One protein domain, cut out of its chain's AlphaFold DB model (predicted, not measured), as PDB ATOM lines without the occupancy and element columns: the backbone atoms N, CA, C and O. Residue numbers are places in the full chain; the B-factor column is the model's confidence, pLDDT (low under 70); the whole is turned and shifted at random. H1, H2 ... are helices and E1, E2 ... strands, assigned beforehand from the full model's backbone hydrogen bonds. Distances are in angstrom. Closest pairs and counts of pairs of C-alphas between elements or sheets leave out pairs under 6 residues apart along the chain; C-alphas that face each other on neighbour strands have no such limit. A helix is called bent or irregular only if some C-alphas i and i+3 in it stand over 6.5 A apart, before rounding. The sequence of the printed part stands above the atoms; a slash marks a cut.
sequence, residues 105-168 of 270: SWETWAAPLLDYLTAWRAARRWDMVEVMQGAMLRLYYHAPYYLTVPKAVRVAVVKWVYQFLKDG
ATOM      1  N   SER A 105     173.587 154.671 250.459       97.44
ATOM      2  CA  SER A 105     172.522 153.858 251.045       97.44
ATOM      3  C   SER A 105     171.173 154.120 250.380       97.44
ATOM      4  O   SER A 105     170.934 155.170 249.769       97.44
ATOM      5  N   TRP A 106     170.265 153.159 250.521       97.69
ATOM      6  CA  TRP A 106     168.899 153.296 250.033       97.69
ATOM      7  C   TRP A 106     168.110 154.367 250.779       97.69
ATOM      8  O   TRP A 106     167.308 155.050 250.152       97.69
ATOM      9  N   GLU A 107     168.351 154.567 252.073       96.50
ATOM     10  CA  GLU A 107     167.666 155.582 252.877       96.50
ATOM     11  C   GLU A 107     167.964 156.990 252.353       96.50
ATOM     12  O   GLU A 107     167.053 157.801 252.192       96.50
ATOM     13  N   THR A 108     169.229 157.264 252.019       96.38
ATOM     14  CA  THR A 108     169.630 158.551 251.445       96.38
ATOM     15  C   THR A 108     169.116 158.705 250.017       96.38
ATOM     16  O   THR A 108     168.559 159.747 249.674       96.38
ATOM     17  N   TRP A 109     169.274 157.678 249.176       97.38
ATOM     18  CA  TRP A 109     168.917 157.786 247.760       97.38
ATOM     19  C   TRP A 109     167.403 157.826 247.524       97.38
ATOM     20  O   TRP A 109     166.916 158.587 246.689       97.38
ATOM     21  N   ALA A 110     166.632 157.017 248.252       96.81
ATOM     22  CA  ALA A 110     165.195 156.903 248.041       96.81
ATOM     23  C   ALA A 110     164.400 158.063 248.660       96.81
ATOM     24  O   ALA A 110     163.279 158.302 248.213       96.81
ATOM     25  N   ALA A 111     164.940 158.807 249.632       96.00
ATOM     26  CA  ALA A 111     164.192 159.853 250.340       96.00
ATOM     27  C   ALA A 111     163.484 160.860 249.401       96.00
ATOM     28  O   ALA A 111     162.262 160.984 249.496       96.00
ATOM     29  N   PRO A 112     164.141 161.466 248.389       96.25
ATOM     30  CA  PRO A 112     163.456 162.410 247.498       96.25
ATOM     31  C   PRO A 112     162.398 161.758 246.594       96.25
ATOM     32  O   PRO A 112     161.488 162.432 246.105       96.25
ATOM     33  N   LEU A 113     162.513 160.450 246.339       96.00
ATOM     34  CA  LEU A 113     161.483 159.675 245.651       96.00
ATOM     35  C   LEU A 113     160.264 159.458 246.561       96.00
ATOM     36  O   LEU A 113     159.137 159.630 246.098       96.00
ATOM     37  N   LEU A 114     160.472 159.131 247.839       94.94
ATOM     38  CA  LEU A 114     159.386 159.020 248.818       94.94
ATOM     39  C   LEU A 114     158.668 160.362 249.013       94.94
ATOM     40  O   LEU A 114     157.436 160.393 248.972       94.94
ATOM     41  N   ASP A 115     159.407 161.464 249.152       95.19
ATOM     42  CA  ASP A 115     158.838 162.809 249.306       95.19
ATOM     43  C   ASP A 115     157.954 163.176 248.111       95.19
ATOM     44  O   ASP A 115     156.814 163.622 248.266       95.19
ATOM     45  N   TYR A 116     158.449 162.913 246.899       95.31
ATOM     46  CA  TYR A 116     157.709 163.145 245.665       95.31
ATOM     47  C   TYR A 116     156.393 162.365 245.628       95.31
ATOM     48  O   TYR A 116     155.339 162.947 245.377       95.31
ATOM     49  N   LEU A 117     156.429 161.061 245.905       94.56
ATOM     50  CA  LEU A 117     155.217 160.244 245.888       94.56
ATOM     51  C   LEU A 117     154.244 160.646 247.000       94.56
ATOM     52  O   LEU A 117     153.034 160.626 246.786       94.56
ATOM     53  N   THR A 118     154.751 161.049 248.163       93.81
ATOM     54  CA  THR A 118     153.934 161.529 249.286       93.81
ATOM     55  C   THR A 118     153.201 162.823 248.931       93.81
ATOM     56  O   THR A 118     151.999 162.931 249.180       93.81
ATOM     57  N   ALA A 119     153.877 163.771 248.274       92.31
ATOM     58  CA  ALA A 119     153.255 165.003 247.786       92.31
ATOM     59  C   ALA A 119     152.130 164.713 246.779       92.31
ATOM     60  O   ALA A 119     151.027 165.251 246.888       92.31
ATOM     61  N   TRP A 120     152.369 163.786 245.850       91.50
ATOM     62  CA  TRP A 120     151.342 163.322 244.921       91.50
ATOM     63  C   TRP A 120     150.153 162.669 245.647       91.50
ATOM     64  O   TRP A 120     149.006 162.935 245.286       91.50
ATOM     65  N   ARG A 121     150.388 161.895 246.721       89.44
ATOM     66  CA  ARG A 121     149.312 161.302 247.557       89.44
ATOM     67  C   ARG A 121     148.432 162.351 248.196       89.44
ATOM     68  O   ARG A 121     147.209 162.201 248.189       89.44
ATOM     69  N   ALA A 122     149.031 163.418 248.705       88.75
ATOM     70  CA  ALA A 122     148.281 164.515 249.294       88.75
ATOM     71  C   ALA A 122     147.355 165.209 248.275       88.75
ATOM     72  O   ALA A 122     146.258 165.624 248.645       88.75
ATOM     73  N   ALA A 123     147.740 165.270 246.994       86.25
ATOM     74  CA  ALA A 123     146.967 165.929 245.939       86.25
ATOM     75  C   ALA A 123     145.698 165.166 245.492       86.25
ATOM     76  O   ALA A 123     144.837 165.750 244.835       86.25
ATOM     77  N   ARG A 124     145.541 163.878 245.850       76.06
ATOM     78  CA  ARG A 124     144.348 163.018 245.622       76.06
ATOM     79  C   ARG A 124     143.868 162.837 244.168       76.06
ATOM     80  O   ARG A 124     142.937 162.064 243.938       76.06
ATOM     81  N   ARG A 125     144.490 163.487 243.184       75.69
ATOM     82  CA  ARG A 125     144.335 163.232 241.746       75.69
ATOM     83  C   ARG A 125     145.704 163.274 241.087       75.69
ATOM     84  O   ARG A 125     146.424 164.257 241.223       75.69
ATOM     85  N   TRP A 126     146.034 162.209 240.372       78.81
ATOM     86  CA  TRP A 126     147.329 162.045 239.727       78.81
ATOM     87  C   TRP A 126     147.200 161.407 238.351       78.81
ATOM     88  O   TRP A 126     146.406 160.486 238.150       78.81
ATOM     89  N   ASP A 127     148.024 161.879 237.422       87.00
ATOM     90  CA  ASP A 127     148.307 161.173 236.181       87.00
ATOM     91  C   ASP A 127     149.405 160.138 236.455       87.00
ATOM     92  O   ASP A 127     150.544 160.471 236.787       87.00
ATOM     93  N   MET A 128     149.069 158.854 236.319       87.25
ATOM     94  CA  MET A 128     150.020 157.770 236.567       87.25
ATOM     95  C   MET A 128     151.230 157.807 235.632       87.25
ATOM     96  O   MET A 128     152.297 157.336 236.021       87.25
ATOM     97  N   VAL A 129     151.094 158.341 234.416       86.06
ATOM     98  CA  VAL A 129     152.219 158.487 233.486       86.06
ATOM     99  C   VAL A 129     153.194 159.525 234.027       86.06
ATOM    100  O   VAL A 129     154.384 159.227 234.153       86.06
ATOM    101  N   GLU A 130     152.692 160.695 234.417       88.88
ATOM    102  CA  GLU A 130     153.499 161.783 234.972       88.88
ATOM    103  C   GLU A 130     154.187 161.360 236.277       88.88
ATOM    104  O   GLU A 130     155.407 161.500 236.415       88.88
ATOM    105  N   VAL A 131     153.436 160.745 237.199       92.19
ATOM    106  CA  VAL A 131     153.981 160.247 238.469       92.19
ATOM    107  C   VAL A 131     155.085 159.223 238.225       92.19
ATOM    108  O   VAL A 131     156.161 159.305 238.820       92.19
ATOM    109  N   MET A 132     154.865 158.257 237.328       92.69
ATOM    110  CA  MET A 132     155.876 157.242 237.034       92.69
ATOM    111  C   MET A 132     157.116 157.840 236.366       92.69
ATOM    112  O   MET A 132     158.231 157.421 236.684       92.69
ATOM    113  N   GLN A 133     156.958 158.816 235.470       89.44
ATOM    114  CA  GLN A 133     158.091 159.509 234.856       89.44
ATOM    115  C   GLN A 133     158.912 160.267 235.904       89.44
ATOM    116  O   GLN A 133     160.133 160.089 235.964       89.44
ATOM    117  N   GLY A 134     158.264 161.038 236.781       93.38
ATOM    118  CA  GLY A 134     158.949 161.779 237.841       93.38
ATOM    119  C   GLY A 134     159.575 160.881 238.912       93.38
ATOM    120  O   GLY A 134     160.648 161.211 239.430       93.38
ATOM    121  N   ALA A 135     158.967 159.725 239.192       95.56
ATOM    122  CA  ALA A 135     159.519 158.702 240.075       95.56
ATOM    123  C   ALA A 135     160.771 158.047 239.476       95.56
ATOM    124  O   ALA A 135     161.789 157.901 240.150       95.56
ATOM    125  N   MET A 136     160.727 157.678 238.191       94.81
ATOM    126  CA  MET A 136     161.887 157.107 237.505       94.81
ATOM    127  C   MET A 136     163.019 158.124 237.367       94.81
ATOM    128  O   MET A 136     164.171 157.754 237.570       94.81
ATOM    129  N   LEU A 137     162.719 159.395 237.077       93.44
ATOM    130  CA  LEU A 137     163.732 160.451 237.030       93.44
ATOM    131  C   LEU A 137     164.524 160.516 238.340       93.44
ATOM    132  O   LEU A 137     165.750 160.471 238.300       93.44
ATOM    133  N   ARG A 138     163.817 160.545 239.474       96.69
ATOM    134  CA  ARG A 138     164.430 160.546 240.808       96.69
ATOM    135  C   ARG A 138     165.217 159.267 241.048       96.69
ATOM    136  O   ARG A 138     166.388 159.338 241.364       96.69
ATOM    137  N   LEU A 139     164.661 158.094 240.741       97.12
ATOM    138  CA  LEU A 139     165.414 156.842 240.868       97.12
ATOM    139  C   LEU A 139     166.770 156.878 240.129       97.12
ATOM    140  O   LEU A 139     167.751 156.358 240.653       97.12
ATOM    141  N   TYR A 140     166.835 157.460 238.929       96.12
ATOM    142  CA  TYR A 140     168.044 157.455 238.097       96.12
ATOM    143  C   TYR A 140     169.008 158.622 238.340       96.12
ATOM    144  O   TYR A 140     170.162 158.524 237.913       96.12
ATOM    145  N   TYR A 141     168.560 159.732 238.931       95.50
ATOM    146  CA  TYR A 141     169.337 160.969 238.945       95.50
ATOM    147  C   TYR A 141     168.982 161.910 240.099       95.50
ATOM    148  O   TYR A 141     167.829 162.302 240.272       95.50
ATOM    149  N   HIS A 142     170.022 162.352 240.803       94.81
ATOM    150  CA  HIS A 142     169.990 163.392 241.826       94.81
ATOM    151  C   HIS A 142     171.230 164.253 241.638       94.81
ATOM    152  O   HIS A 142     172.314 163.796 241.971       94.81
ATOM    153  N   ALA A 143     171.102 165.465 241.093       91.94
ATOM    154  CA  ALA A 143     172.263 166.294 240.760       91.94
ATOM    155  C   ALA A 143     173.271 166.377 241.931       91.94
ATOM    156  O   ALA A 143     172.856 166.728 243.037       91.94
ATOM    157  N   PRO A 144     174.571 166.078 241.717       95.19
ATOM    158  CA  PRO A 144     175.248 165.731 240.452       95.19
ATOM    159  C   PRO A 144     175.347 164.218 240.139       95.19
ATOM    160  O   PRO A 144     176.029 163.820 239.193       95.19
ATOM    161  N   TYR A 145     174.716 163.369 240.941       97.38
ATOM    162  CA  TYR A 145     174.817 161.915 240.920       97.38
ATOM    163  C   TYR A 145     173.820 161.232 239.976       97.38
ATOM    164  O   TYR A 145     172.664 161.628 239.819       97.38
ATOM    165  N   TYR A 146     174.267 160.125 239.400       97.31
ATOM    166  CA  TYR A 146     173.505 159.183 238.598       97.31
ATOM    167  C   TYR A 146     173.463 157.827 239.297       97.31
ATOM    168  O   TYR A 146     174.427 157.437 239.954       97.31
ATOM    169  N   LEU A 147     172.391 157.071 239.065       97.38
ATOM    170  CA  LEU A 147     172.291 155.676 239.476       97.38
ATOM    171  C   LEU A 147     172.103 154.775 238.257       97.38
ATOM    172  O   LEU A 147     171.111 154.858 237.526       97.38
ATOM    173  N   THR A 148     173.040 153.854 238.052       96.81
ATOM    174  CA  THR A 148     172.818 152.717 237.162       96.81
ATOM    175  C   THR A 148     171.965 151.693 237.891       96.81
ATOM    176  O   THR A 148     172.396 151.142 238.893       96.81
ATOM    177  N   VAL A 149     170.775 151.398 237.365       95.50
ATOM    178  CA  VAL A 149     169.813 150.492 238.011       95.50
ATOM    179  C   VAL A 149     169.635 149.208 237.191       95.50
ATOM    180  O   VAL A 149     169.147 149.274 236.054       95.50
ATOM    181  N   PRO A 150     169.958 148.023 237.742       93.44
ATOM    182  CA  PRO A 150     169.643 146.741 237.120       93.44
ATOM    183  C   PRO A 150     168.139 146.544 236.908       93.44
ATOM    184  O   PRO A 150     167.304 147.037 237.668       93.44
ATOM    185  N   LYS A 151     167.768 145.735 235.908       92.25
ATOM    186  CA  LYS A 151     166.356 145.490 235.563       92.25
ATOM    187  C   LYS A 151     165.525 144.989 236.751       92.25
ATOM    188  O   LYS A 151     164.387 145.424 236.899       92.25
ATOM    189  N   ALA A 152     166.075 144.099 237.578       93.81
ATOM    190  CA  ALA A 152     165.374 143.553 238.743       93.81
ATOM    191  C   ALA A 152     165.022 144.648 239.764       93.81
ATOM    192  O   ALA A 152     163.866 144.747 240.172       93.81
ATOM    193  N   VAL A 153     165.984 145.523 240.077       95.81
ATOM    194  CA  VAL A 153     165.793 146.669 240.978       95.81
ATOM    195  C   VAL A 153     164.738 147.616 240.413       95.81
ATOM    196  O   VAL A 153     163.768 147.931 241.093       95.81
ATOM    197  N   ARG A 154     164.839 147.977 239.125       95.19
ATOM    198  CA  ARG A 154     163.835 148.820 238.456       95.19
ATOM    199  C   ARG A 154     162.428 148.229 238.563       95.19
ATOM    200  O   ARG A 154     161.485 148.949 238.867       95.19
ATOM    201  N   VAL A 155     162.266 146.933 238.288       96.44
ATOM    202  CA  VAL A 155     160.956 146.264 238.350       96.44
ATOM    203  C   VAL A 155     160.390 146.281 239.769       96.44
ATOM    204  O   VAL A 155     159.194 146.517 239.926       96.44
ATOM    205  N   ALA A 156     161.224 146.059 240.787       97.56
ATOM    206  CA  ALA A 156     160.806 146.129 242.184       97.56
ATOM    207  C   ALA A 156     160.347 147.543 242.568       97.56
ATOM    208  O   ALA A 156     159.250 147.688 243.102       97.56
ATOM    209  N   VAL A 157     161.116 148.580 242.209       97.38
ATOM    210  CA  VAL A 157     160.733 149.976 242.476       97.38
ATOM    211  C   VAL A 157     159.440 150.336 241.751       97.38
ATOM    212  O   VAL A 157     158.543 150.884 242.371       97.38
ATOM    213  N   VAL A 158     159.280 149.978 240.471       96.62
ATOM    214  CA  VAL A 158     158.034 150.249 239.728       96.62
ATOM    215  C   VAL A 158     156.826 149.612 240.419       96.62
ATOM    216  O   VAL A 158     155.822 150.287 240.625       96.62
ATOM    217  N   LYS A 159     156.919 148.334 240.812       96.62
ATOM    218  CA  LYS A 159     155.845 147.657 241.560       96.62
ATOM    219  C   LYS A 159     155.538 148.367 242.877       96.62
ATOM    220  O   LYS A 159     154.369 148.545 243.206       96.62
ATOM    221  N   TRP A 160     156.577 148.781 243.597       97.19
ATOM    222  CA  TRP A 160     156.424 149.528 244.835       97.19
ATOM    223  C   TRP A 160     155.740 150.880 244.614       97.19
ATOM    224  O   TRP A 160     154.820 151.178 245.358       97.19
ATOM    225  N   VAL A 161     156.086 151.652 243.576       96.00
ATOM    226  CA  VAL A 161     155.419 152.937 243.288       96.00
ATOM    227  C   VAL A 161     153.909 152.744 243.123       96.00
ATOM    228  O   VAL A 161     153.130 153.458 243.749       96.00
ATOM    229  N   TYR A 162     153.480 151.740 242.349       93.75
ATOM    230  CA  TYR A 162     152.053 151.425 242.209       93.75
ATOM    231  C   TYR A 162     151.399 151.072 243.550       93.75
ATOM    232  O   TYR A 162     150.297 151.542 243.835       93.75
ATOM    233  N   GLN A 163     152.062 150.259 244.375       93.25
ATOM    234  CA  GLN A 163     151.526 149.864 245.676       93.25
ATOM    235  C   GLN A 163     151.458 151.055 246.642       93.25
ATOM    236  O   GLN A 163     150.410 151.302 247.232       93.25
ATOM    237  N   PHE A 164     152.526 151.847 246.726       93.75
ATOM    238  CA  PHE A 164     152.615 153.034 247.568       93.75
ATOM    239  C   PHE A 164     151.555 154.073 247.198       93.75
ATOM    240  O   PHE A 164     150.939 154.663 248.078       93.75
ATOM    241  N   LEU A 165     151.267 154.285 245.913       90.44
ATOM    242  CA  LEU A 165     150.182 155.179 245.482       90.44
ATOM    243  C   LEU A 165     148.788 154.599 245.769       90.44
ATOM    244  O   LEU A 165     147.839 155.353 245.973       90.44
ATOM    245  N   LYS A 166     148.653 153.274 245.867       88.31
ATOM    246  CA  LYS A 166     147.395 152.620 246.240       88.31
ATOM    247  C   LYS A 166     147.109 152.728 247.741       88.31
ATOM    248  O   LYS A 166     146.051 153.227 248.109       88.31
ATOM    249  N   ASP A 167     148.024 152.290 248.604       85.75
ATOM    250  CA  ASP A 167     147.765 152.146 250.049       85.75
ATOM    251  C   ASP A 167     148.499 153.162 250.942       85.75
ATOM    252  O   ASP A 167     148.002 153.495 252.014       85.75
ATOM    253  N   GLY A 168     149.623 153.721 250.492       81.50
ATOM    254  CA  GLY A 168     150.424 154.713 251.222       81.50
ATOM    255  C   GLY A 168     151.253 154.164 252.375       81.50
ATOM    256  O   GLY A 168     151.986 154.931 252.990       81.50
TER     257      GLY A 168
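Overview. This is residues 105 to 168 of the 270 residues of an uncharacterized protein of uncultured Flavonifractor sp (UniProt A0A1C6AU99). H1 and H2 form a helical hairpin, and H3 closes a V with it, meeting it through residues 158 to 165 and spreading away toward residue 151, where the short E1 crosses the wide end. The printed 64 residues run H1, H2, E1, H3, mostly helix, compact with a radius of gyration of the C-alphas of 11.5 A, spanning 31 by 23 by 20 A.

Along the chain. H1, residues 106 to 123, begins at C-alpha 106 (168.899, 153.296, 250.033), is 25.6 A long and irregular: C-alphas 109 and 112 are 7.2 A apart. H2 is residues 128 to 140, 18.1 A; E1, 145 to 148, pairs with no named strand. H3, residues 151 to 167, 24.5 A, ends at C-alpha 167 (147.765, 152.146, 250.049).

Arrangement. H1 and H2 touch, closest C-alphas Leu 113 and Arg 138 at 5.7 A, at a shallow tilt of 19 degrees, opposite ways. H1 touches H3, closest C-alphas Arg 121 and Leu 165 at 6.5 A. H2 and H3 only just touch, with 3 pairs of C-alphas within 8 A, the closest Met 132 and Val 161. In H2 and H3 every O i to N i+4 pair is within hydrogen-bond range; in H1, 12 of 14.

Size, cuts and confidence. The printed part has no cut, its links are tight, and no printed residue is under pLDDT 70.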